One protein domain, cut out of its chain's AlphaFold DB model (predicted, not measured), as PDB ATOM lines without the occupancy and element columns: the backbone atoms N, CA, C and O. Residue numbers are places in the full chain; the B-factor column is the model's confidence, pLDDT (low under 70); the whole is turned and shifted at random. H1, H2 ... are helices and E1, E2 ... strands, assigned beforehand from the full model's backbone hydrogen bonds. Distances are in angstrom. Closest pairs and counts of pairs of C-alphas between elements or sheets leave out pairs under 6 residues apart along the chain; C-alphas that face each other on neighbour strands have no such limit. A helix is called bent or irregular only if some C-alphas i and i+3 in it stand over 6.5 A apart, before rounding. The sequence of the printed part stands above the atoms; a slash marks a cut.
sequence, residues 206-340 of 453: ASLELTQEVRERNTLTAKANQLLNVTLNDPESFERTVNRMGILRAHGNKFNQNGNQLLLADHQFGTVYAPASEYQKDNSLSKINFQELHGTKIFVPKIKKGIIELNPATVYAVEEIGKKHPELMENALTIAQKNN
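Overview. This is residues 206 to 340 of the 453 residues of an uncharacterized protein of Limosilactobacillus agrestis (UniProt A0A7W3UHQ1). A long, bent strand hairpin, E2 and E3, joins two groups of helices: H1 and H3 pack on the hairpin, with H2 joined to H1 at a corner and H3 set crosswise between these two, while H4, H5 and H6 gather around E1, the short third strand of the sheet. The long H1 crosses slantwise over the hairpin, and H5 and H6 fold back on each other as a helical hairpin. The printed part has 135 residues with six named helices and three named strands, in the order H1 H2 H3 E1 H4 E2 E3 H5 H6; the sheet runs E1 E3 E2, all antiparallel, and the class is mixed, helices and strands. The whole is compact, with a radius of gyration of the C-alphas of 15.6 A and spans of 44 by 41 by 28 A.

Arrangement. The inner strand E3, residues 307 to 317, bends by 61 degrees at residue 312. Its pairing is staggered: residues 307 to 315 pair with edge strand E2, residues 296 to 304, and residues 315 to 317 with edge strand E1, residues 273 to 275. In the hairpin E2 and E3, antiparallel at 149 degrees, N 300 and O 311 are within hydrogen-bond range at 2.8 A, and so are N 313 and O 298 at 2.9 A. E1 and E3 are antiparallel at 116 degrees, with N 316 and O 274 2.9 A apart. H1, residues 206 to 233, is on one face of this sheet, giving two layers, a helix layer and a strand layer. It lies over E3 and E2 at a height over the sheet of 8.6 A, slantwise to the strands, at 52 degrees to E2 on the local plane. The closest C-alphas of H1 and E3 are those of Arg 217 and Pro 312, 5.7 A apart. H3, residues 258 to 266, is on the sheet over E2, along the strands, at a height over the sheet of 8.9 A. H1 touches H3 with residues 221 to 228 alone, closest at the C-alphas of Ala 224 and Gly 259, 5.5 A; at 71 degrees they are only just about perpendicular. H2, residues 235 to 250, touches H1 only at the corner, closest at the C-alphas of Thr 231 and Phe 238, 4.8 A. H2 touches H3 with residues 241 to 248 alone, about perpendicular at 79 degrees, with the C-alphas of Arg 244 and Ala 265 closest at 5.6 A. H6, residues 326 to 337, only grazes the sheet with residues 332 to 337. H5, residues 318 to 324, touches H6 at a shallow tilt of 15 degrees, opposite ways, closest at the C-alphas of Gly 322 and Met 329, 4.4 A. H4, residues 276 to 279, only grazes the sheet and touches H6, closest at the C-alphas of Tyr 279 and Ala 332, 6.5 A. Helix packing is mostly crossed, but only just: 1 of 3 pairs is at a shallow tilt. H1, H2 and H3 are apart from H4, H5 and H6. Every O i to N i+4 pair is within hydrogen-bond range in H1, H2, H3 and H5, and 6 of 8 are in H6; H4 is too short for such a pair.

Along the chain. H1 begins at C-alpha 206 (56.203, 132.315, -5.596) and is 39.8 A long. H2 is 22.4 A long, E2 23.5 A and E3 28.3 A, with the bend at C-alpha 312 (41.491, 132.483, -0.897). H6, 17.6 A long, ends at C-alpha 337 (34.243, 138.706, 17.432) and is irregular: C-alphas 327 and 330 are 7.4 A apart.

Size, cuts and confidence. The two C-alphas farthest apart, those of Asp 234 and Asn 283, are 46.2 A apart. The printed part has no cut. The link from H4 to E2 is long, residues 280 to 295. The mean pLDDT of the printed part is 80.5; 28 residues are under 70, among them 206 to 215 and 301 to 311.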
ATOM      1  N   ALA A 206      57.206 131.262  -5.724       36.75
ATOM      2  CA  ALA A 206      56.203 132.315  -5.596       36.75
ATOM      3  C   ALA A 206      55.243 132.321  -6.792       36.75
ATOM      4  O   ALA A 206      54.068 132.608  -6.610       36.75
ATOM      5  N   SER A 207      55.716 131.945  -7.987       36.53
ATOM      6  CA  SER A 207      54.852 131.821  -9.163       36.53
ATOM      7  C   SER A 207      53.947 130.592  -9.111       36.53
ATOM      8  O   SER A 207      52.777 130.721  -9.418       36.53
ATOM      9  N   LEU A 208      54.426 129.428  -8.656       36.25
ATOM     10  CA  LEU A 208      53.587 128.239  -8.442       36.25
ATOM     11  C   LEU A 208      52.561 128.453  -7.319       36.25
ATOM     12  O   LEU A 208      51.398 128.073  -7.463       36.25
ATOM     13  N   GLU A 209      52.967 129.101  -6.221       43.72
ATOM     14  CA  GLU A 209      52.055 129.535  -5.156       43.72
ATOM     15  C   GLU A 209      51.031 130.553  -5.692       43.72
ATOM     16  O   GLU A 209      49.849 130.435  -5.378       43.72
ATOM     17  N   LEU A 210      51.436 131.485  -6.564       47.66
ATOM     18  CA  LEU A 210      50.541 132.429  -7.243       47.66
ATOM     19  C   LEU A 210      49.581 131.716  -8.207       47.66
ATOM     20  O   LEU A 210      48.386 131.974  -8.142       47.66
ATOM     21  N   THR A 211      50.043 130.771  -9.030       50.47
ATOM     22  CA  THR A 211      49.201 129.969  -9.934       50.47
ATOM     23  C   THR A 211      48.186 129.144  -9.145       50.47
ATOM     24  O   THR A 211      47.018 129.059  -9.532       50.47
ATOM     25  N   GLN A 212      48.580 128.566  -8.006       57.97
ATOM     26  CA  GLN A 212      47.654 127.868  -7.116       57.97
ATOM     27  C   GLN A 212      46.667 128.838  -6.453       57.97
ATOM     28  O   GLN A 212      45.463 128.579  -6.479       57.97
ATOM     29  N   GLU A 213      47.126 129.969  -5.912       60.03
ATOM     30  CA  GLU A 213      46.254 130.999  -5.332       60.03
ATOM     31  C   GLU A 213      45.271 131.563  -6.375       60.03
ATOM     32  O   GLU A 213      44.095 131.765  -6.065       60.03
ATOM     33  N   VAL A 214      45.702 131.760  -7.625       59.66
ATOM     34  CA  VAL A 214      44.873 132.236  -8.742       59.66
ATOM     35  C   VAL A 214      43.880 131.169  -9.182       59.66
ATOM     36  O   VAL A 214      42.696 131.477  -9.333       59.66
ATOM     37  N   ARG A 215      44.297 129.905  -9.305       64.88
ATOM     38  CA  ARG A 215      43.384 128.788  -9.585       64.88
ATOM     39  C   ARG A 215      42.319 128.675  -8.498       64.88
ATOM     40  O   ARG A 215      41.131 128.634  -8.808       64.88
ATOM     41  N   GLU A 216      42.719 128.710  -7.230       71.75
ATOM     42  CA  GLU A 216      41.789 128.683  -6.101       71.75
ATOM     43  C   GLU A 216      40.851 129.893  -6.098       71.75
ATOM     44  O   GLU A 216      39.652 129.746  -5.847       71.75
ATOM     45  N   ARG A 217      41.358 131.083  -6.425       67.19
ATOM     46  CA  ARG A 217      40.563 132.308  -6.561       67.19
ATOM     47  C   ARG A 217      39.544 132.188  -7.691       67.19
ATOM     48  O   ARG A 217      38.395 132.594  -7.501       67.19
ATOM     49  N   ASN A 218      39.927 131.619  -8.830       67.88
ATOM     50  CA  ASN A 218      39.049 131.392  -9.976       67.88
ATOM     51  C   ASN A 218      37.955 130.377  -9.633       67.88
ATOM     52  O   ASN A 218      36.774 130.676  -9.815       67.88
ATOM     53  N   THR A 219      38.312 129.238  -9.033       78.38
ATOM     54  CA  THR A 219      37.345 128.246  -8.536       78.38
ATOM     55  C   THR A 219      36.373 128.866  -7.534       78.38
ATOM     56  O   THR A 219      35.161 128.665  -7.623       78.38
ATOM     57  N   LEU A 220      36.881 129.666  -6.596       79.81
ATOM     58  CA  LEU A 220      36.052 130.308  -5.583       79.81
ATOM     59  C   LEU A 220      35.123 131.375  -6.182       79.81
ATOM     60  O   LEU A 220      33.978 131.515  -5.751       79.81
ATOM     61  N   THR A 221      35.593 132.090  -7.206       72.38
ATOM     62  CA  THR A 221      34.800 133.067  -7.967       72.38
ATOM     63  C   THR A 221      33.689 132.371  -8.746       72.38
ATOM     64  O   THR A 221      32.535 132.790  -8.671       72.38
ATOM     65  N   ALA A 222      34.006 131.271  -9.433       70.69
ATOM     66  CA  ALA A 222      33.032 130.454 -10.149       70.69
ATOM     67  C   ALA A 222      31.947 129.923  -9.200       70.69
ATOM     68  O   ALA A 222      30.758 130.073  -9.486       70.69
ATOM     69  N   LYS A 223      32.337 129.419  -8.020       83.50
ATOM     70  CA  LYS A 223      31.391 128.989  -6.978       83.50
ATOM     71  C   LYS A 223      30.503 130.140  -6.501       83.50
ATOM     72  O   LYS A 223      29.288 129.982  -6.423       83.50
ATOM     73  N   ALA A 224      31.075 131.307  -6.207       79.69
ATOM     74  CA  ALA A 224      30.295 132.475  -5.796       79.69
ATOM     75  C   ALA A 224      29.285 132.913  -6.876       79.69
ATOM     76  O   ALA A 224      28.150 133.251  -6.543       79.69
ATOM     77  N   ASN A 225      29.663 132.856  -8.157       77.00
ATOM     78  CA  ASN A 225      28.767 133.154  -9.278       77.00
ATOM     79  C   ASN A 225      27.656 132.106  -9.427       77.00
ATOM     80  O   ASN A 225      26.502 132.468  -9.648       77.00
ATOM     81  N   GLN A 226      27.967 130.821  -9.247       84.25
ATOM     82  CA  GLN A 226      26.962 129.758  -9.246       84.25
ATOM     83  C   GLN A 226      25.927 129.972  -8.132       84.25
ATOM     84  O   GLN A 226      24.726 129.942  -8.389       84.25
ATOM     85  N   LEU A 227      26.383 130.255  -6.908       87.75
ATOM     86  CA  LEU A 227      25.506 130.542  -5.767       87.75
ATOM     87  C   LEU A 227      24.662 131.794  -5.989       87.75
ATOM     88  O   LEU A 227      23.492 131.831  -5.608       87.75
ATOM     89  N   LEU A 228      25.236 132.815  -6.624       86.12
ATOM     90  CA  LEU A 228      24.494 134.004  -7.016       86.12
ATOM     91  C   LEU A 228      23.383 133.653  -8.008       86.12
ATOM     92  O   LEU A 228      22.250 134.073  -7.804       86.12
ATOM     93  N   ASN A 229      23.663 132.845  -9.029       83.88
ATOM     94  CA  ASN A 229      22.643 132.428  -9.992       83.88
ATOM     95  C   ASN A 229      21.505 131.648  -9.317       83.88
ATOM     96  O   ASN A 229      20.343 131.947  -9.572       83.88
ATOM     97  N   VAL A 230      21.823 130.735  -8.391       88.94
ATOM     98  CA  VAL A 230      20.817 130.027  -7.573       88.94
ATOM     99  C   VAL A 230      20.002 131.011  -6.729       88.94
ATOM    100  O   VAL A 230      18.778 130.938  -6.693       88.94
ATOM    101  N   THR A 231      20.666 131.976  -6.093       90.12
ATOM    102  CA  THR A 231      20.015 133.014  -5.277       90.12
ATOM    103  C   THR A 231      19.043 133.857  -6.098       90.12
ATOM    104  O   THR A 231      17.993 134.249  -5.600       90.12
ATOM    105  N   LEU A 232      19.397 134.177  -7.342       91.38
ATOM    106  CA  LEU A 232      18.617 135.055  -8.214       91.38
ATOM    107  C   LEU A 232      17.579 134.306  -9.060       91.38
ATOM    108  O   LEU A 232      16.845 134.957  -9.806       91.38
ATOM    109  N   ASN A 233      17.520 132.977  -8.963       90.81
ATOM    110  CA  ASN A 233      16.646 132.133  -9.771       90.81
ATOM    111  C   ASN A 233      15.163 132.414  -9.488       90.81
ATOM    112  O   ASN A 233      14.391 132.696 -10.408       90.81
ATOM    113  N   ASP A 234      14.793 132.418  -8.207       93.44
ATOM    114  CA  ASP A 234      13.416 132.550  -7.738       93.44
ATOM    115  C   ASP A 234      13.321 133.372  -6.432       93.44
ATOM    116  O   ASP A 234      14.310 133.487  -5.695       93.44
ATOM    117  N   PRO A 235      12.150 133.977  -6.139       95.94
ATOM    118  CA  PRO A 235      11.947 134.794  -4.943       95.94
ATOM    119  C   PRO A 235      12.239 134.064  -3.626       95.94
ATOM    120  O   PRO A 235      12.776 134.665  -2.697       95.94
ATOM    121  N   GLU A 236      11.910 132.780  -3.519       94.88
ATOM    122  CA  GLU A 236      12.063 131.994  -2.295       94.88
ATOM    123  C   GLU A 236      13.543 131.713  -1.989       94.88
ATOM    124  O   GLU A 236      14.003 131.879  -0.855       94.88
ATOM    125  N   SER A 237      14.322 131.330  -2.998       93.19
ATOM    126  CA  SER A 237      15.780 131.180  -2.918       93.19
ATOM    127  C   SER A 237      16.465 132.507  -2.595       93.19
ATOM    128  O   SER A 237      17.387 132.544  -1.768       93.19
ATOM    129  N   PHE A 238      15.961 133.606  -3.157       94.88
ATOM    130  CA  PHE A 238      16.421 134.950  -2.836       94.88
ATOM    131  C   PHE A 238      16.170 135.304  -1.363       94.88
ATOM    132  O   PHE A 238      17.105 135.672  -0.645       94.88
ATOM    133  N   GLU A 239      14.935 135.135  -0.883       95.69
ATOM    134  CA  GLU A 239      14.552 135.384   0.511       95.69
ATOM    135  C   GLU A 239      15.385 134.552   1.490       95.69
ATOM    136  O   GLU A 239      15.919 135.097   2.459       95.69
ATOM    137  N   ARG A 240      15.542 133.244   1.241       93.19
ATOM    138  CA  ARG A 240      16.357 132.352   2.087       93.19
ATOM    139  C   ARG A 240      17.795 132.844   2.202       93.19
ATOM    140  O   ARG A 240      18.339 132.918   3.305       93.19
ATOM    141  N   THR A 241      18.392 133.231   1.080       92.69
ATOM    142  CA  THR A 241      19.772 133.720   1.055       92.69
ATOM    143  C   THR A 241      19.904 135.051   1.791       92.69
ATOM    144  O   THR A 241      20.797 135.205   2.625       92.69
ATOM    145  N   VAL A 242      18.998 136.006   1.555       92.88
ATOM    146  CA  VAL A 242      19.006 137.309   2.245       92.88
ATOM    147  C   VAL A 242      18.839 137.136   3.757       92.88
ATOM    148  O   VAL A 242      19.597 137.745   4.516       92.88
ATOM    149  N   ASN A 243      17.933 136.260   4.201       92.38
ATOM    150  CA  ASN A 243      17.772 135.904   5.613       92.38
ATOM    151  C   ASN A 243      19.071 135.366   6.218       92.38
ATOM    152  O   ASN A 243      19.546 135.848   7.251       92.38
ATOM    153  N   ARG A 244      19.706 134.412   5.534       90.06
ATOM    154  CA  ARG A 244      20.973 133.830   5.981       90.06
ATOM    155  C   ARG A 244      22.086 134.875   6.075       90.06
ATOM    156  O   ARG A 244      22.838 134.886   7.048       90.06
ATOM    157  N   MET A 245      22.160 135.800   5.122       89.56
ATOM    158  CA  MET A 245      23.093 136.930   5.182       89.56
ATOM    159  C   MET A 245      22.795 137.882   6.342       89.56
ATOM    160  O   MET A 245      23.730 138.402   6.956       89.56
ATOM    161  N   GLY A 246      21.516 138.104   6.654       89.06
ATOM    162  CA  GLY A 246      21.076 138.849   7.832       89.06
ATOM    163  C   GLY A 246      21.635 138.245   9.120       89.06
ATOM    164  O   GLY A 246      22.271 138.958   9.900       89.06
ATOM    165  N   ILE A 247      21.511 136.923   9.287       87.69
ATOM    166  CA  ILE A 247      22.074 136.178  10.427       87.69
ATOM    167  C   ILE A 247      23.598 136.352  10.488       87.69
ATOM    168  O   ILE A 247      24.136 136.776  11.509       87.69
ATOM    169  N   LEU A 248      24.315 136.117   9.386       87.19
ATOM    170  CA  LEU A 248      25.780 136.262   9.352       87.19
ATOM    171  C   LEU A 248      26.248 137.676   9.738       87.19
ATOM    172  O   LEU A 248      27.312 137.839  10.346       87.19
ATOM    173  N   ARG A 249      25.466 138.705   9.397       84.06
ATOM    174  CA  ARG A 249      25.731 140.105   9.764       84.06
ATOM    175  C   ARG A 249      25.429 140.388  11.232       84.06
ATOM    176  O   ARG A 249      26.193 141.130  11.852       84.06
ATOM    177  N   ALA A 250      24.369 139.797  11.782       81.50
ATOM    178  CA  ALA A 250      23.974 139.934  13.185       81.50
ATOM    179  C   ALA A 250      25.085 139.509  14.150       81.50
ATOM    180  O   ALA A 250      25.293 140.150  15.175       81.50
ATOM    181  N   HIS A 251      25.848 138.476  13.790       76.62
ATOM    182  CA  HIS A 251      26.956 137.989  14.610       76.62
ATOM    183  C   HIS A 251      28.313 138.606  14.256       76.62
ATOM    184  O   HIS A 251      29.349 138.216  14.800       76.62
ATOM    185  N   GLY A 252      28.316 139.635  13.405       67.62
ATOM    186  CA  GLY A 252      29.441 140.547  13.325       67.62
ATOM    187  C   GLY A 252      30.667 140.017  12.603       67.62
ATOM    188  O   GLY A 252      31.768 140.510  12.868       67.62
ATOM    189  N   ASN A 253      30.475 139.059  11.693       74.62
ATOM    190  CA  ASN A 253      31.535 138.536  10.845       74.62
ATOM    191  C   ASN A 253      32.282 139.667  10.139       74.62
ATOM    192  O   ASN A 253      31.690 140.636   9.658       74.62
ATOM    193  N   LYS A 254      33.604 139.531  10.037       71.88
ATOM    194  CA  LYS A 254      34.455 140.514   9.346       71.88
ATOM    195  C   LYS A 254      34.370 140.369   7.817       71.88
ATOM    196  O   LYS A 254      34.716 141.293   7.088       71.88
ATOM    197  N   PHE A 255      33.826 139.255   7.328       76.12
ATOM    198  CA  PHE A 255      33.796 138.859   5.916       76.12
ATOM    199  C   PHE A 255      32.527 139.317   5.174       76.12
ATOM    200  O   PHE A 255      31.916 138.557   4.434       76.12
ATOM    201  N   ASN A 256      32.119 140.577   5.340       68.00
ATOM    202  CA  ASN A 256      30.845 141.090   4.804       68.00
ATOM    203  C   ASN A 256      30.874 141.497   3.317       68.00
ATOM    204  O   ASN A 256      30.098 142.360   2.892       68.00
ATOM    205  N   GLN A 257      31.788 140.935   2.526       70.75
ATOM    206  CA  GLN A 257      31.862 141.149   1.075       70.75
ATOM    207  C   GLN A 257      30.800 140.292   0.359       70.75
ATOM    208  O   GLN A 257      30.468 139.229   0.866       70.75
ATOM    209  N   ASN A 258      30.256 140.732  -0.789       67.69
ATOM    210  CA  ASN A 258      29.108 140.059  -1.437       67.69
ATOM    211  C   ASN A 258      29.411 138.578  -1.712       67.69
ATOM    212  O   ASN A 258      28.639 137.716  -1.307       67.69
ATOM    213  N   GLY A 259      30.571 138.300  -2.322       75.88
ATOM    214  CA  GLY A 259      31.019 136.934  -2.602       75.88
ATOM    215  C   GLY A 259      31.152 136.092  -1.334       75.88
ATOM    216  O   GLY A 259      30.597 135.005  -1.260       75.88
ATOM    217  N   ASN A 260      31.784 136.625  -0.287       84.25
ATOM    218  CA  ASN A 260      31.931 135.905   0.981       84.25
ATOM    219  C   ASN A 260      30.601 135.651   1.683       84.25
ATOM    220  O   ASN A 260      30.436 134.602   2.288       84.25
ATOM    221  N   GLN A 261      29.652 136.586   1.624       84.00
ATOM    222  CA  GLN A 261      28.341 136.375   2.229       84.00
ATOM    223  C   GLN A 261      27.564 135.277   1.508       84.00
ATOM    224  O   GLN A 261      26.894 134.512   2.185       84.00
ATOM    225  N   LEU A 262      27.685 135.160   0.182       86.50
ATOM    226  CA  LEU A 262      27.121 134.032  -0.568       86.50
ATOM    227  C   LEU A 262      27.797 132.718  -0.167       86.50
ATOM    228  O   LEU A 262      27.119 131.767   0.205       86.50
ATOM    229  N   LEU A 263      29.132 132.698  -0.166       88.94
ATOM    230  CA  LEU A 263      29.925 131.519   0.188       88.94
ATOM    231  C   LEU A 263      29.659 131.043   1.620       88.94
ATOM    232  O   LEU A 263      29.596 129.849   1.858       88.94
ATOM    233  N   LEU A 264      29.476 131.952   2.575       88.88
ATOM    234  CA  LEU A 264      29.143 131.604   3.959       88.88
ATOM    235  C   LEU A 264      27.652 131.299   4.151       88.88
ATOM    236  O   LEU A 264      27.297 130.594   5.091       88.88
ATOM    237  N   ALA A 265      26.769 131.838   3.305       85.06
ATOM    238  CA  ALA A 265      25.339 131.551   3.376       85.06
ATOM    239  C   ALA A 265      25.000 130.150   2.854       85.06
ATOM    240  O   ALA A 265      24.092 129.522   3.394       85.06
ATOM    241  N   ASP A 266      25.757 129.663   1.869       82.19
ATOM    242  CA  ASP A 266      25.670 128.304   1.322       82.19
ATOM    243  C   ASP A 266      25.868 127.226   2.401       82.19
ATOM    244  O   ASP A 266      25.187 126.204   2.417       82.19
ATOM    245  N   HIS A 267      26.750 127.486   3.371       69.81
ATOM    246  CA  HIS A 267      27.105 126.524   4.413       69.81
ATOM    247  C   HIS A 267      26.383 126.823   5.730       69.81
ATOM    248  O   HIS A 267      26.495 127.906   6.313       69.81
ATOM    249  N   GLN A 268      25.641 125.840   6.246       69.88
ATOM    250  CA  GLN A 268      24.908 125.951   7.517       69.88
ATOM    251  C   GLN A 268      25.734 125.541   8.748       69.88
ATOM    252  O   GLN A 268      25.177 125.296   9.815       69.88
ATOM    253  N   PHE A 269      27.065 125.494   8.634       80.00
ATOM    254  CA  PHE A 269      27.937 125.035   9.720       80.00
ATOM    255  C   PHE A 269      27.939 125.954  10.946       80.00
ATOM    256  O   PHE A 269      28.054 125.473  12.071       80.00
ATOM    257  N   GLY A 270      27.748 127.261  10.745       85.75
ATOM    258  CA  GLY A 270      27.679 128.219  11.843       85.75
ATOM    259  C   GLY A 270      27.305 129.631  11.420       85.75
ATOM    260  O   GLY A 270      26.959 129.890  10.265       85.75
ATOM    261  N   THR A 271      27.343 130.558  12.364       86.56
ATOM    262  CA  THR A 271      27.004 131.973  12.176       86.56
ATOM    263  C   THR A 271      28.193 132.888  12.426       86.56
ATOM    264  O   THR A 271      28.139 134.051  12.025       86.56
ATOM    265  N   VAL A 272      29.278 132.378  13.014       89.12
ATOM    266  CA  VAL A 272      30.492 133.136  13.338       89.12
ATOM    267  C   VAL A 272      31.720 132.406  12.827       89.12
ATOM    268  O   VAL A 272      31.906 131.233  13.127       89.12
ATOM    269  N   TYR A 273      32.576 133.108  12.085       91.12
ATOM    270  CA  TYR A 273      33.731 132.515  11.414       91.12
ATOM    271  C   TYR A 273      35.018 133.293  11.689       91.12
ATOM    272  O   TYR A 273      35.025 134.529  11.717       91.12
ATOM    273  N   ALA A 274      36.132 132.571  11.791       90.31
ATOM    274  CA  ALA A 274      37.482 133.129  11.769       90.31
ATOM    275  C   ALA A 274      38.467 132.135  11.123       90.31
ATOM    276  O   ALA A 274      38.186 130.935  11.083       90.31
ATOM    277  N   PRO A 275      39.600 132.600  10.568       90.69
ATOM    278  CA  PRO A 275      40.628 131.704  10.053       90.69
ATOM    279  C   PRO A 275      41.334 130.990  11.210       90.69
ATOM    280  O   PRO A 275      41.443 131.537  12.310       90.69
ATOM    281  N   ALA A 276      41.874 129.798  10.943       90.06
ATOM    282  CA  ALA A 276      42.629 129.020  11.932       90.06
ATOM    283  C   ALA A 276      43.758 129.838  12.578       90.06
ATOM    284  O   ALA A 276      43.937 129.789  13.791       90.06
ATOM    285  N   SER A 277      44.437 130.680  11.794       88.31
ATOM    286  CA  SER A 277      45.508 131.555  12.276       88.31
ATOM    287  C   SER A 277      45.068 132.583  13.324       88.31
ATOM    288  O   SER A 277      45.913 133.084  14.057       88.31
ATOM    289  N   GLU A 278      43.781 132.932  13.419       89.06
ATOM    290  CA  GLU A 278      43.277 133.782  14.505       89.06
ATOM    291  C   GLU A 278      43.007 132.969  15.771       89.06
ATOM    292  O   GLU A 278      43.335 133.432  16.861       89.06
ATOM    293  N   TYR A 279      42.467 131.755  15.639       90.88
ATOM    294  CA  TYR A 279      42.242 130.863  16.778       90.88
ATOM    295  C   TYR A 279      43.560 130.379  17.390       90.88
ATOM    296  O   TYR A 279      43.722 130.422  18.602       90.88
ATOM    297  N   GLN A 280      44.538 130.007  16.563       89.38
ATOM    298  CA  GLN A 280      45.837 129.478  17.000       89.38
ATOM    299  C   GLN A 280      46.702 130.485  17.771       89.38
ATOM    300  O   GLN A 280      47.666 130.081  18.416       89.38
ATOM    301  N   LYS A 281      46.368 131.783  17.740       87.94
ATOM    302  CA  LYS A 281      47.013 132.793  18.599       87.94
ATOM    303  C   LYS A 281      46.671 132.607  20.078       87.94
ATOM    304  O   LYS A 281      47.354 133.180  20.922       87.94
ATOM    305  N   ASP A 282      45.606 131.872  20.386       89.50
ATOM    306  CA  ASP A 282      45.213 131.538  21.746       89.50
ATOM    307  C   ASP A 282      45.737 130.152  22.132       89.50
ATOM    308  O   ASP A 282      45.525 129.163  21.425       89.50
ATOM    309  N   ASN A 283      46.402 130.071  23.286       87.12
ATOM    310  CA  ASN A 283      47.010 128.832  23.765       87.12
ATOM    311  C   ASN A 283      45.986 127.695  23.915       87.12
ATOM    312  O   ASN A 283      46.336 126.543  23.654       87.12
ATOM    313  N   SER A 284      44.733 127.997  24.280       87.50
ATOM    314  CA  SER A 284      43.674 126.991  24.455       87.50
ATOM    315  C   SER A 284      43.205 126.372  23.136       87.50
ATOM    316  O   SER A 284      42.825 125.206  23.109       87.50
ATOM    317  N   LEU A 285      43.295 127.114  22.028       88.69
ATOM    318  CA  LEU A 285      42.859 126.676  20.696       88.69
ATOM    319  C   LEU A 285      44.027 126.244  19.796       88.69
ATOM    320  O   LEU A 285      43.804 125.675  18.728       88.69
ATOM    321  N   SER A 286      45.272 126.484  20.219       86.81
ATOM    322  CA  SER A 286      46.493 126.152  19.467       86.81
ATOM    323  C   SER A 286      46.626 124.666  19.109       86.81
ATOM    324  O   SER A 286      47.247 124.330  18.103       86.81
ATOM    325  N   LYS A 287      46.015 123.781  19.909       85.69
ATOM    326  CA  LYS A 287      46.058 122.320  19.742       85.69
ATOM    327  C   LYS A 287      44.942 121.760  18.857       85.69
ATOM    328  O   LYS A 287      44.944 120.561  18.593       85.69
ATOM    329  N   ILE A 288      43.987 122.584  18.420       90.44
ATOM    330  CA  ILE A 288      42.895 122.113  17.561       90.44
ATOM    331  C   ILE A 288      43.458 121.715  16.197       90.44
ATOM    332  O   ILE A 288      44.097 122.516  15.510       90.44
ATOM    333  N   ASN A 289      43.142 120.492  15.771       90.06
ATOM    334  CA  ASN A 289      43.399 120.053  14.410       90.06
ATOM    335  C   ASN A 289      42.309 120.580  13.462       90.06
ATOM    336  O   ASN A 289      41.283 119.944  13.227       90.06
ATOM    337  N   PHE A 290      42.540 121.762  12.892       89.81
ATOM    338  CA  PHE A 290      41.603 122.399  11.962       89.81
ATOM    339  C   PHE A 290      41.392 121.624  10.652       89.81
ATOM    340  O   PHE A 290      40.438 121.918   9.937       89.81
ATOM    341  N   GLN A 291      42.235 120.636  10.330       87.38
ATOM    342  CA  GLN A 291      42.022 119.766   9.165       87.38
ATOM    343  C   GLN A 291      40.843 118.799   9.359       87.38
ATOM    344  O   GLN A 291      40.308 118.291   8.381       87.38
ATOM    345  N   GLU A 292      40.412 118.563  10.601       88.69
ATOM    346  CA  GLU A 292      39.269 117.694  10.905       88.69
ATOM    347  C   GLU A 292      37.926 118.439  10.926       88.69
ATOM    348  O   GLU A 292      36.879 117.820  11.134       88.69
ATOM    349  N   LEU A 293      37.936 119.764  10.793       90.00
ATOM    350  CA  LEU A 293      36.733 120.594  10.678       90.00
ATOM    351  C   LEU A 293      36.437 120.847   9.198       90.00
ATOM    352  O   LEU A 293      37.366 120.851   8.392       90.00
ATOM    353  N   HIS A 294      35.175 121.102   8.830       89.75
ATOM    354  CA  HIS A 294      34.835 121.277   7.414       89.75
ATOM    355  C   HIS A 294      35.577 122.462   6.797       89.75
ATOM    356  O   HIS A 294      36.247 122.312   5.777       89.75
ATOM    357  N   GLY A 295      35.479 123.627   7.437       90.19
ATOM    358  CA  GLY A 295      36.062 124.860   6.927       90.19
ATOM    359  C   GLY A 295      35.404 125.345   5.626       90.19
ATOM    360  O   GLY A 295      35.078 124.593   4.712       90.19
ATOM    361  N   THR A 296      35.236 126.655   5.503       90.12
ATOM    362  CA  THR A 296      34.669 127.285   4.307       90.12
ATOM    363  C   THR A 296      35.724 128.166   3.659       90.12
ATOM    364  O   THR A 296      36.245 129.081   4.297       90.12
ATOM    365  N   LYS A 297      36.042 127.925   2.380       89.19
ATOM    366  CA  LYS A 297      36.910 128.828   1.608       89.19
ATOM    367  C   LYS A 297      36.178 130.141   1.309       89.19
ATOM    368  O   LYS A 297      35.043 130.130   0.838       89.19
ATOM    369  N   ILE A 298      36.836 131.265   1.571       86.56
ATOM    370  CA  ILE A 298      36.359 132.632   1.316       86.56
ATOM    371  C   ILE A 298      37.503 133.520   0.805       86.56
ATOM    372  O   ILE A 298      38.666 133.132   0.861       86.56
ATOM    373  N   PHE A 299      37.191 134.737   0.357       80.88
ATOM    374  CA  PHE A 299      38.193 135.755   0.043       80.88
ATOM    375  C   PHE A 299      38.573 136.557   1.292       80.88
ATOM    376  O   PHE A 299      37.710 137.141   1.954       80.88
ATOM    377  N   VAL A 300      39.858 136.665   1.609       74.69
ATOM    378  CA  VAL A 300      40.354 137.491   2.718       74.69
ATOM    379  C   VAL A 300      41.260 138.591   2.165       74.69
ATOM    380  O   VAL A 300      42.167 138.291   1.390       74.69
ATOM    381  N   PRO A 301      41.038 139.867   2.540       61.38
ATOM    382  CA  PRO A 301      41.917 140.949   2.125       61.38
ATOM    383  C   PRO A 301      43.290 140.817   2.799       61.38
ATOM    384  O   PRO A 301      43.379 140.826   4.029       61.38
ATOM    385  N   LYS A 302      44.353 140.749   2.000       64.06
ATOM    386  CA  LYS A 302      45.749 140.901   2.422       64.06
ATOM    387  C   LYS A 302      46.293 142.208   1.850       64.06
ATOM    388  O   LYS A 302      46.040 142.537   0.697       64.06
ATOM    389  N   ILE A 303      47.019 142.974   2.662       50.09
ATOM    390  CA  ILE A 303      47.676 144.204   2.206       50.09
ATOM    391  C   ILE A 303      49.123 143.854   1.862       50.09
ATOM    392  O   ILE A 303      49.902 143.548   2.763       50.09
ATOM    393  N   LYS A 304      49.485 143.915   0.580       48.44
ATOM    394  CA  LYS A 304      50.860 143.721   0.091       48.44
ATOM    395  C   LYS A 304      51.302 145.019  -0.586       48.44
ATOM    396  O   LYS A 304      50.661 145.483  -1.521       48.44
ATOM    397  N   LYS A 305      52.355 145.664  -0.061       46.06
ATOM    398  CA  LYS A 305      52.905 146.940  -0.580       46.06
ATOM    399  C   LYS A 305      51.847 148.054  -0.798       46.06
ATOM    400  O   LYS A 305      51.925 148.812  -1.755       46.06
ATOM    401  N   GLY A 306      50.839 148.146   0.076       36.97
ATOM    402  CA  GLY A 306      49.765 149.150  -0.017       36.97
ATOM    403  C   GLY A 306      48.599 148.790  -0.952       36.97
ATOM    404  O   GLY A 306      47.604 149.512  -0.974       36.97
ATOM    405  N   ILE A 307      48.673 147.662  -1.663       37.03
ATOM    406  CA  ILE A 307      47.584 147.120  -2.483       37.03
ATOM    407  C   ILE A 307      46.788 146.115  -1.646       37.03
ATOM    408  O   ILE A 307      47.367 145.279  -0.950       37.03
ATOM    409  N   ILE A 308      45.456 146.203  -1.693       45.34
ATOM    410  CA  ILE A 308      44.562 145.214  -1.078       45.34
ATOM    411  C   ILE A 308      44.318 144.096  -2.096       45.34
ATOM    412  O   ILE A 308      43.596 144.291  -3.073       45.34
ATOM    413  N   GLU A 309      44.892 142.926  -1.850       54.66
ATOM    414  CA  GLU A 309      44.674 141.700  -2.622       54.66
ATOM    415  C   GLU A 309      43.635 140.821  -1.915       54.66
ATOM    416  O   GLU A 309      43.584 140.764  -0.687       54.66
ATOM    417  N   LEU A 310      42.759 140.163  -2.676       61.91
ATOM    418  CA  LEU A 310      41.766 139.227  -2.145       61.91
ATOM    419  C   LEU A 310      42.263 137.802  -2.383       61.91
ATOM    420  O   LEU A 310      42.164 137.307  -3.507       61.91
ATOM    421  N   ASN A 311      42.755 137.153  -1.328       69.62
ATOM    422  CA  ASN A 311      43.323 135.810  -1.434       69.62
ATOM    423  C   ASN A 311      42.334 134.783  -0.871       69.62
ATOM    424  O   ASN A 311      41.661 135.071   0.128       69.62
ATOM    425  N   PRO A 312      42.225 133.593  -1.484       79.94
ATOM    426  CA  PRO A 312      41.491 132.483  -0.897       79.94
ATOM    427  C   PRO A 312      42.057 132.130   0.481       79.94
ATOM    428  O   PRO A 312      43.268 132.067   0.682       79.94
ATOM    429  N   ALA A 313      41.174 131.906   1.446       85.25
ATOM    430  CA  ALA A 313      41.533 131.369   2.749       85.25
ATOM    431  C   ALA A 313      40.371 130.562   3.323       85.25
ATOM    432  O   ALA A 313      39.203 130.883   3.094       85.25
ATOM    433  N   THR A 314      40.691 129.540   4.108       90.69
ATOM    434  CA  THR A 314      39.695 128.744   4.827       90.69
ATOM    435  C   THR A 314      39.372 129.391   6.170       90.69
ATOM    436  O   THR A 314      40.271 129.751   6.937       90.69
ATOM    437  N   VAL A 315      38.083 129.536   6.466       91.38
ATOM    438  CA  VAL A 315      37.579 129.977   7.771       91.38
ATOM    439  C   VAL A 315      36.732 128.896   8.418       91.38
ATOM    440  O   VAL A 315      36.090 128.112   7.730       91.38
ATOM    441  N   TYR A 316      36.706 128.881   9.745       92.94
ATOM    442  CA  TYR A 316      36.069 127.832  10.532       92.94
ATOM    443  C   TYR A 316      34.990 128.424  11.429       92.94
ATOM    444  O   TYR A 316      35.197 129.480  12.047       92.94
ATOM    445  N   ALA A 317      33.845 127.745  11.473       93.50
ATOM    446  CA  ALA A 317      32.716 128.139  12.296       93.50
ATOM    447  C   ALA A 317      33.018 127.910  13.783       93.50
ATOM    448  O   ALA A 317      33.490 126.841  14.173       93.50
ATOM    449  N   VAL A 318      32.683 128.889  14.626       93.00
ATOM    450  CA  VAL A 318      32.750 128.751  16.091       93.00
ATOM    451  C   VAL A 318      31.866 127.593  16.556       93.00
ATOM    452  O   VAL A 318      32.242 126.843  17.450       93.00
ATOM    453  N   GLU A 319      30.711 127.412  15.923       93.00
ATOM    454  CA  GLU A 319      29.754 126.360  16.257       93.00
ATOM    455  C   GLU A 319      30.264 124.952  15.918       93.00
ATOM    456  O   GLU A 319      29.930 124.002  16.619       93.00
ATOM    457  N   GLU A 320      31.098 124.793  14.887       93.44
ATOM    458  CA  GLU A 320      31.766 123.511  14.621       93.44
ATOM    459  C   GLU A 320      32.819 123.198  15.682       93.44
ATOM    460  O   GLU A 320      32.889 122.067  16.162       93.44
ATOM    461  N   ILE A 321      33.594 124.210  16.088       93.06
ATOM    462  CA  ILE A 321      34.556 124.075  17.185       93.06
ATOM    463  C   ILE A 321      33.814 123.686  18.464       93.06
ATOM    464  O   ILE A 321      34.178 122.697  19.083       93.06
ATOM    465  N   GLY A 322      32.734 124.388  18.815       92.62
ATOM    466  CA  GLY A 322      31.943 124.107  20.016       92.62
ATOM    467  C   GLY A 322      31.238 122.747  20.004       92.62
ATOM    468  O   GLY A 322      30.990 122.185  21.063       92.62
ATOM    469  N   LYS A 323      30.945 122.173  18.831       92.69
ATOM    470  CA  LYS A 323      30.421 120.799  18.735       92.69
ATOM    471  C   LYS A 323      31.470 119.743  19.083       92.69
ATOM    472  O   LYS A 323      31.113 118.734  19.680       92.69
ATOM    473  N   LYS A 324      32.732 119.947  18.690       91.31
ATOM    474  CA  LYS A 324      33.831 119.002  18.971       91.31
ATOM    475  C   LYS A 324      34.528 119.255  20.307       91.31
ATOM    476  O   LYS A 324      34.967 118.312  20.952       91.31
ATOM    477  N   HIS A 325      34.610 120.520  20.698       92.00
ATOM    478  CA  HIS A 325      35.295 121.029  21.882       92.00
ATOM    479  C   HIS A 325      34.390 122.047  22.597       92.00
ATOM    480  O   HIS A 325      34.617 123.262  22.491       92.00
ATOM    481  N   PRO A 326      33.312 121.597  23.270       93.88
ATOM    482  CA  PRO A 326      32.354 122.488  23.931       93.88
ATOM    483  C   PRO A 326      33.001 123.477  24.906       93.88
ATOM    484  O   PRO A 326      32.590 124.635  24.981       93.88
ATOM    485  N   GLU A 327      34.057 123.052  25.598       93.38
ATOM    486  CA  GLU A 327      34.837 123.843  26.550       93.38
ATOM    487  C   GLU A 327      35.591 125.018  25.909       93.38
ATOM    488  O   GLU A 327      35.937 125.979  26.593       93.38
ATOM    489  N   LEU A 328      35.822 124.977  24.593       93.62
ATOM    490  CA  LEU A 328      36.558 126.003  23.853       93.62
ATOM    491  C   LEU A 328      35.641 126.994  23.116       93.62
ATOM    492  O   LEU A 328      36.129 127.962  22.522       93.62
ATOM    493  N   MET A 329      34.317 126.791  23.154       92.31
ATOM    494  CA  MET A 329      33.353 127.579  22.377       92.31
ATOM    495  C   MET A 329      33.373 129.073  22.735       92.31
ATOM    496  O   MET A 329      33.341 129.922  21.842       92.31
ATOM    497  N   GLU A 330      33.452 129.410  24.024       91.75
ATOM    498  CA  GLU A 330      33.459 130.805  24.487       91.75
ATOM    499  C   GLU A 330      34.744 131.542  24.077       91.75
ATOM    500  O   GLU A 330      34.694 132.682  23.594       91.75
ATOM    501  N   ASN A 331      35.892 130.866  24.170       92.19
ATOM    502  CA  ASN A 331      37.177 131.403  23.719       92.19
ATOM    503  C   ASN A 331      37.166 131.636  22.201       92.19
ATOM    504  O   ASN A 331      37.524 132.722  21.730       92.19
ATOM    505  N   ALA A 332      36.681 130.656  21.432       91.75
ATOM    506  CA  ALA A 332      36.548 130.768  19.982       91.75
ATOM    507  C   ALA A 332      35.617 131.929  19.582       91.75
ATOM    508  O   ALA A 332      35.973 132.747  18.727       91.75
ATOM    509  N   LEU A 333      34.463 132.068  20.244       90.69
ATOM    510  CA  LEU A 333      33.525 133.168  19.999       90.69
ATOM    511  C   LEU A 333      34.176 134.533  20.257       90.69
ATOM    512  O   LEU A 333      34.086 135.441  19.422       90.69
ATOM    513  N   THR A 334      34.882 134.660  21.382       88.81
ATOM    514  CA  THR A 334      35.579 135.889  21.783       88.81
ATOM    515  C   THR A 334      36.615 136.312  20.745       88.81
ATOM    516  O   THR A 334      36.701 137.492  20.386       88.81
ATOM    517  N   ILE A 335      37.379 135.359  20.210       89.00
ATOM    518  CA  ILE A 335      38.401 135.612  19.186       89.00
ATOM    519  C   ILE A 335      37.766 136.042  17.867       89.00
ATOM    520  O   ILE A 335      38.147 137.077  17.303       89.00
ATOM    521  N   ALA A 336      36.764 135.302  17.391       88.00
ATOM    522  CA  ALA A 336      36.122 135.597  16.117       88.00
ATOM    523  C   ALA A 336      35.459 136.990  16.118       88.00
ATOM    524  O   ALA A 336      35.532 137.731  15.129       88.00
ATOM    525  N   GLN A 337      34.915 137.413  17.265       85.94
ATOM    526  CA  GLN A 337      34.243 138.706  17.432       85.94
ATOM    527  C   GLN A 337      35.128 139.829  18.008       85.94
ATOM    528  O   GLN A 337      34.657 140.962  18.133       85.94
ATOM    529  N   LYS A 338      36.419 139.584  18.287       79.88
ATOM    530  CA  LYS A 338      37.331 140.497  19.017       79.88
ATOM    531  C   LYS A 338      37.286 141.966  18.568       79.88
ATOM    532  O   LYS A 338      37.292 142.869  19.408       79.88
ATOM    533  N   ASN A 339      37.182 142.212  17.257       71.19
ATOM    534  CA  ASN A 339      37.215 143.562  16.666       71.19
ATOM    535  C   ASN A 339      35.823 144.167  16.411       71.19
ATOM    536  O   ASN A 339      35.719 145.213  15.768       71.19
ATOM    537  N   ASN A 340      34.745 143.534  16.873       75.56
ATOM    538  CA  ASN A 340      33.400 144.057  16.692       75.56
ATOM    539  C   ASN A 340      32.951 144.877  17.910       75.56
ATOM    540  O   ASN A 340      32.178 144.426  18.752       75.56
TER     541      ASN A 340